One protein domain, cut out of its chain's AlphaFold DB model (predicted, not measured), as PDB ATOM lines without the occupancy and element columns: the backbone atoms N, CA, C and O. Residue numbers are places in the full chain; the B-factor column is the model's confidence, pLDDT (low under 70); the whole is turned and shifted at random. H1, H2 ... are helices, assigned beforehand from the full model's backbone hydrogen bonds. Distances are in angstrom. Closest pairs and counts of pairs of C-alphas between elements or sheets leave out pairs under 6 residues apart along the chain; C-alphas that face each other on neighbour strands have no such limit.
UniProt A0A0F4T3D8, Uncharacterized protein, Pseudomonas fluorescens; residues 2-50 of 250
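Overview. This is residues 2 to 50 of the 250 residues of an uncharacterized protein of Pseudomonas fluorescens (UniProt A0A0F4T3D8). Little of this rod has regular structure: three short helices stand in a row, H1 at one end, H3 in the middle and H2 toward the other end. Residues 8 to 20 run along the row from H1 to H2, and residues 36 to 50 run from H3 back past H2. The printed part has 49 residues, 19 of them in H1, H2 and H3, in that order along the chain, with no named strand; the class is all helix. It is only just loose, close to compact, with a radius of gyration of the C-alphas of 12.1 A and spans of 35 by 17 by 14 A.

Along the chain. H1, residues 2 to 7, begins with C-alpha 2 at (-14.730, -0.555, 23.646). H2, residues 21 to 29, measures 12.1 A from first to last C-alpha. H3, residues 32 to 35, ends with C-alpha 35 at (-11.071, -2.674, 30.027).

Arrangement. H1 and H2 are apart. H1 and H3 are close but not clearly touching, the closest C-alphas, of Asp 2 and Arg 35, being 7.7 A apart. H2 and H3 are also close but not clearly touching, with the closest C-alphas, of Leu 27 and Tyr 33, 6.6 A apart. Every O i to N i+4 pair is within hydrogen-bond range in H1 and H2; H3 is too short for one.

Size, cuts and confidence. The C-alphas of Lys 10 and Glu 48, the two farthest apart, are 36.9 A apart. The link from H1 to H2 is long, that from H2 to H3 tight. The printed part has no cut, and no printed residue is under 70 in pLDDT.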
ATOM      1  N   ASP A   2     -13.705  -1.147  22.773       90.75
ATOM      2  CA  ASP A   2     -14.730  -0.555  23.646       90.75
ATOM      3  C   ASP A   2     -16.164  -0.806  23.159       90.75
ATOM      4  O   ASP A   2     -16.922  -1.441  23.883       90.75
ATOM      5  N   ARG A   3     -16.474  -0.485  21.896       91.38
ATOM      6  CA  ARG A   3     -17.792  -0.753  21.293       91.38
ATOM      7  C   ARG A   3     -18.284  -2.190  21.398       91.38
ATOM      8  O   ARG A   3     -19.460  -2.401  21.655       91.38
ATOM      9  N   LEU A   4     -17.418  -3.183  21.214       92.12
ATOM     10  CA  LEU A   4     -17.843  -4.583  21.307       92.12
ATOM     11  C   LEU A   4     -18.199  -4.956  22.744       92.12
ATOM     12  O   LEU A   4     -19.226  -5.576  22.984       92.12
ATOM     13  N   LEU A   5     -17.362  -4.561  23.697       93.38
ATOM     14  CA  LEU A   5     -17.575  -4.870  25.107       93.38
ATOM     15  C   LEU A   5     -18.747  -4.073  25.713       93.38
ATOM     16  O   LEU A   5     -19.396  -4.574  26.625       93.38
ATOM     17  N   ASP A   6     -19.033  -2.867  25.211       92.44
ATOM     18  CA  ASP A   6     -20.201  -2.074  25.626       92.44
ATOM     19  C   ASP A   6     -21.511  -2.670  25.098       92.44
ATOM     20  O   ASP A   6     -22.487  -2.789  25.834       92.44
ATOM     21  N   LEU A   7     -21.538  -3.064  23.819       93.00
ATOM     22  CA  LEU A   7     -22.743  -3.590  23.170       93.00
ATOM     23  C   LEU A   7     -23.022  -5.055  23.518       93.00
ATOM     24  O   LEU A   7     -24.171  -5.491  23.472       93.00
ATOM     25  N   PHE A   8     -21.991  -5.813  23.892       94.25
ATOM     26  CA  PHE A   8     -22.106  -7.218  24.267       94.25
ATOM     27  C   PHE A   8     -21.476  -7.458  25.648       94.25
ATOM     28  O   PHE A   8     -20.391  -8.027  25.729       94.25
ATOM     29  N   PRO A   9     -22.155  -7.113  26.760       90.75
ATOM     30  CA  PRO A   9     -21.581  -7.223  28.109       90.75
ATOM     31  C   PRO A   9     -21.187  -8.648  28.530       90.75
ATOM     32  O   PRO A   9     -20.395  -8.841  29.448       90.75
ATOM     33  N   LYS A  10     -21.749  -9.669  27.865       94.06
ATOM     34  CA  LYS A  10     -21.393 -11.083  28.073       94.06
ATOM     35  C   LYS A  10     -20.136 -11.507  27.304       94.06
ATOM     36  O   LYS A  10     -19.593 -12.572  27.591       94.06
ATOM     37  N   LEU A  11     -19.686 -10.712  26.329       94.88
ATOM     38  CA  LEU A  11     -18.476 -10.982  25.561       94.88
ATOM     39  C   LEU A  11     -17.264 -10.894  26.487       94.88
ATOM     40  O   LEU A  11     -17.052  -9.895  27.171       94.88
ATOM     41  N   ARG A  12     -16.440 -11.940  26.480       92.56
ATOM     42  CA  ARG A  12     -15.180 -11.973  27.220       92.56
ATOM     43  C   ARG A  12     -14.026 -11.950  26.237       92.56
ATOM     44  O   ARG A  12     -13.962 -12.780  25.337       92.56
ATOM     45  N   ILE A  13     -13.108 -11.009  26.431       93.19
ATOM     46  CA  ILE A  13     -11.866 -10.922  25.664       93.19
ATOM     47  C   ILE A  13     -10.734 -11.396  26.569       93.19
ATOM     48  O   ILE A  13     -10.497 -10.825  27.631       93.19
ATOM     49  N   ALA A  14     -10.043 -12.451  26.148       91.50
ATOM     50  CA  ALA A  14      -8.854 -12.945  26.825       91.50
ATOM     51  C   ALA A  14      -7.590 -12.357  26.187       91.50
ATOM     52  O   ALA A  14      -7.543 -12.079  24.991       91.50
ATOM     53  N   CYS A  15      -6.552 -12.182  27.002       92.19
ATOM     54  CA  CYS A  15      -5.248 -11.702  26.564       92.19
ATOM     55  C   CYS A  15      -4.140 -12.400  27.363       92.19
ATOM     56  O   CYS A  15      -4.242 -12.564  28.591       92.19
ATOM     57  N   THR A  16      -3.076 -12.777  26.654       93.94
ATOM     58  CA  THR A  16      -1.787 -13.160  27.232       93.94
ATOM     59  C   THR A  16      -0.937 -11.905  27.374       93.94
ATOM     60  O   THR A  16      -0.784 -11.154  26.414       93.94
ATOM     61  N   ILE A  17      -0.404 -11.667  28.576       93.25
ATOM     62  CA  ILE A  17       0.424 -10.487  28.849       93.25
ATOM     63  C   ILE A  17       1.679 -10.572  27.965       93.25
ATOM     64  O   ILE A  17       2.359 -11.601  28.009       93.25
ATOM     65  N   PRO A  18       1.998  -9.538  27.168       94.06
ATOM     66  CA  PRO A  18       3.181  -9.548  26.321       94.06
ATOM     67  C   PRO A  18       4.464  -9.690  27.143       94.06
ATOM     68  O   PRO A  18       4.636  -9.011  28.154       94.06
ATOM     69  N   PHE A  19       5.404 -10.509  26.662       92.69
ATOM     70  CA  PHE A  19       6.746 -10.616  27.253       92.69
ATOM     71  C   PHE A  19       7.528  -9.299  27.162       92.69
ATOM     72  O   PHE A  19       8.326  -8.976  28.039       92.69
ATOM     73  N   ASN A  20       7.289  -8.518  26.104       92.56
ATOM     74  CA  ASN A  20       7.900  -7.209  25.950       92.56
ATOM     75  C   ASN A  20       7.296  -6.221  26.965       92.56
ATOM     76  O   ASN A  20       6.131  -5.825  26.853       92.56
ATOM     77  N   LYS A  21       8.120  -5.790  27.930       90.50
ATOM     78  CA  LYS A  21       7.721  -4.860  28.997       90.50
ATOM     79  C   LYS A  21       7.144  -3.553  28.454       90.50
ATOM     80  O   LYS A  21       6.119  -3.106  28.954       90.50
ATOM     81  N   LYS A  22       7.743  -2.981  27.405       90.56
ATOM     82  CA  LYS A  22       7.282  -1.733  26.777       90.56
ATOM     83  C   LYS A  22       5.870  -1.881  26.213       90.56
ATOM     84  O   LYS A  22       5.016  -1.044  26.474       90.56
ATOM     85  N   VAL A  23       5.598  -2.976  25.501       91.50
ATOM     86  CA  VAL A  23       4.251  -3.264  24.972       91.50
ATOM     87  C   VAL A  23       3.246  -3.436  26.114       91.50
ATOM     88  O   VAL A  23       2.142  -2.903  26.048       91.50
ATOM     89  N   SER A  24       3.629  -4.133  27.186       92.81
ATOM     90  CA  SER A  24       2.758  -4.288  28.355       92.81
ATOM     91  C   SER A  24       2.461  -2.946  29.044       92.81
ATOM     92  O   SER A  24       1.307  -2.684  29.384       92.81
ATOM     93  N   LEU A  25       3.462  -2.069  29.183       92.38
ATOM     94  CA  LEU A  25       3.291  -0.712  29.710       92.38
ATOM     95  C   LEU A  25       2.374   0.133  28.820       92.38
ATOM     96  O   LEU A  25       1.509   0.821  29.348       92.38
ATOM     97  N   VAL A  26       2.481   0.023  27.491       91.69
ATOM     98  CA  VAL A  26       1.544   0.669  26.556       91.69
ATOM     99  C   VAL A  26       0.107   0.209  26.815       91.69
ATOM    100  O   VAL A  26      -0.780   1.042  26.984       91.69
ATOM    101  N   LEU A  27      -0.135  -1.104  26.896       93.06
ATOM    102  CA  LEU A  27      -1.471  -1.654  27.158       93.06
ATOM    103  C   LEU A  27      -2.013  -1.228  28.530       93.06
ATOM    104  O   LEU A  27      -3.209  -0.963  28.669       93.06
ATOM    105  N   GLN A  28      -1.144  -1.133  29.538       92.44
ATOM    106  CA  GLN A  28      -1.500  -0.579  30.840       92.44
ATOM    107  C   GLN A  28      -1.888   0.903  30.721       92.44
ATOM    108  O   GLN A  28      -2.961   1.277  31.189       92.44
ATOM    109  N   GLN A  29      -1.060   1.717  30.059       89.75
ATOM    110  CA  GLN A  29      -1.230   3.166  29.926       89.75
ATOM    111  C   GLN A  29      -2.528   3.538  29.199       89.75
ATOM    112  O   GLN A  29      -3.231   4.451  29.623       89.75
ATOM    113  N   ILE A  30      -2.891   2.809  28.138       89.12
ATOM    114  CA  ILE A  30      -4.141   3.049  27.395       89.12
ATOM    115  C   ILE A  30      -5.376   2.416  28.064       89.12
ATOM    116  O   ILE A  30      -6.477   2.474  27.519       89.12
ATOM    117  N   GLY A  31      -5.213   1.771  29.226       91.12
ATOM    118  CA  GLY A  31      -6.306   1.177  29.999       91.12
ATOM    119  C   GLY A  31      -6.844  -0.156  29.461       91.12
ATOM    120  O   GLY A  31      -7.912  -0.598  29.889       91.12
ATOM    121  N   PHE A  32      -6.122  -0.831  28.560       93.44
ATOM    122  CA  PHE A  32      -6.561  -2.079  27.925       93.44
ATOM    123  C   PHE A  32      -6.849  -3.190  28.944       93.44
ATOM    124  O   PHE A  32      -7.909  -3.809  28.897       93.44
ATOM    125  N   TYR A  33      -5.937  -3.436  29.892       94.94
ATOM    126  CA  TYR A  33      -6.105  -4.520  30.870       94.94
ATOM    127  C   TYR A  33      -7.305  -4.300  31.786       94.94
ATOM    128  O   TYR A  33      -8.084  -5.228  32.004       94.94
ATOM    129  N   SER A  34      -7.485  -3.061  32.257       92.94
ATOM    130  CA  SER A  34      -8.670  -2.659  33.019       92.94
ATOM    131  C   SER A  34      -9.939  -2.912  32.205       92.94
ATOM    132  O   SER A  34     -10.881  -3.540  32.685       92.94
ATOM    133  N   ARG A  35      -9.921  -2.536  30.919       93.12
ATOM    134  CA  ARG A  35     -11.071  -2.674  30.027       93.12
ATOM    135  C   ARG A  35     -11.541  -4.117  29.833       93.12
ATOM    136  O   ARG A  35     -12.748  -4.338  29.736       93.12
ATOM    137  N   ILE A  36     -10.617  -5.074  29.775       94.69
ATOM    138  CA  ILE A  36     -10.930  -6.508  29.638       94.69
ATOM    139  C   ILE A  36     -11.030  -7.241  30.989       94.69
ATOM    140  O   ILE A  36     -11.182  -8.461  31.011       94.69
ATOM    141  N   GLY A  37     -10.901  -6.536  32.120       92.44
ATOM    142  CA  GLY A  37     -10.915  -7.139  33.457       92.44
ATOM    143  C   GLY A  37      -9.705  -8.035  33.758       92.44
ATOM    144  O   GLY A  37      -9.780  -8.919  34.616       92.44
ATOM    145  N   LYS A  38      -8.578  -7.847  33.059       93.56
ATOM    146  CA  LYS A  38      -7.347  -8.609  33.290       93.56
ATOM    147  C   LYS A  38      -6.620  -8.040  34.504       93.56
ATOM    148  O   LYS A  38      -6.109  -6.923  34.466       93.56
ATOM    149  N   LYS A  39      -6.514  -8.840  35.565       91.69
ATOM    150  CA  LYS A  39      -5.673  -8.511  36.721       91.69
ATOM    151  C   LYS A  39      -4.201  -8.547  36.311       91.69
ATOM    152  O   LYS A  39      -3.724  -9.563  35.804       91.69
ATOM    153  N   ILE A  40      -3.501  -7.443  36.546       92.00
ATOM    154  CA  ILE A  40      -2.061  -7.297  36.336       92.00
ATOM    155  C   ILE A  40      -1.436  -6.621  37.556       92.00
ATOM    156  O   ILE A  40      -2.119  -5.909  38.294       92.00
ATOM    157  N   LYS A  41      -0.131  -6.809  37.754       88.31
ATOM    158  CA  LYS A  41       0.629  -5.982  38.692       88.31
ATOM    159  C   LYS A  41       0.916  -4.644  38.010       88.31
ATOM    160  O   LYS A  41       1.682  -4.615  37.046       88.31
ATOM    161  N   ILE A  42       0.284  -3.570  38.490       84.94
ATOM    162  CA  ILE A  42       0.531  -2.219  37.972       84.94
ATOM    163  C   ILE A  42       2.014  -1.913  38.148       84.94
ATOM    164  O   ILE A  42       2.562  -2.049  39.242       84.94
ATOM    165  N   SER A  43       2.656  -1.549  37.048       84.88
ATOM    166  CA  SER A  43       4.067  -1.179  37.022       84.88
ATOM    167  C   SER A  43       4.182   0.324  36.806       84.88
ATOM    168  O   SER A  43       3.412   0.888  36.028       84.88
ATOM    169  N   ALA A  44       5.120   0.977  37.493       82.00
ATOM    170  CA  ALA A  44       5.446   2.362  37.177       82.00
ATOM    171  C   ALA A  44       5.910   2.439  35.716       82.00
ATOM    172  O   ALA A  44       6.588   1.533  35.229       82.00
ATOM    173  N   CYS A  45       5.498   3.491  35.017       77.62
ATOM    174  CA  CYS A  45       5.975   3.764  33.675       77.62
ATOM    175  C   CYS A  45       7.046   4.846  33.780       77.62
ATOM    176  O   CYS A  45       6.735   5.981  34.125       77.62
ATOM    177  N   ASP A  46       8.286   4.476  33.500       78.50
ATOM    178  CA  ASP A  46       9.462   5.348  33.409       78.50
ATOM    179  C   ASP A  46       9.920   5.538  31.954       78.50
ATOM    180  O   ASP A  46      10.740   6.397  31.651       78.50
ATOM    181  N   HIS A  47       9.363   4.757  31.027       79.56
ATOM    182  CA  HIS A  47       9.758   4.799  29.631       79.56
ATOM    183  C   HIS A  47       9.304   6.110  28.968       79.56
ATOM    184  O   HIS A  47       8.107   6.322  28.764       79.56
ATOM    185  N   GLU A  48      10.265   6.940  28.554       78.44
ATOM    186  CA  GLU A  48      10.041   8.270  27.953       78.44
ATOM    187  C   GLU A  48       9.005   8.267  26.818       78.44
ATOM    188  O   GLU A  48       8.133   9.131  26.739       78.44
ATOM    189  N   ASP A  49       9.030   7.227  25.981       79.31
ATOM    190  CA  ASP A  49       8.073   7.030  24.892       79.31
ATOM    191  C   ASP A  49       6.607   6.902  25.319       79.31
ATOM    192  O   ASP A  49       5.750   7.036  24.453       79.31
ATOM    193  N   ILE A  50       6.311   6.602  26.587       79.94
ATOM    194  CA  ILE A  50       4.970   6.249  27.087       79.94
ATOM    195  C   ILE A  50       4.500   7.224  28.174       79.94
ATOM    196  O   ILE A  50       3.310   7.528  28.250       79.94
TER     197      ILE A  50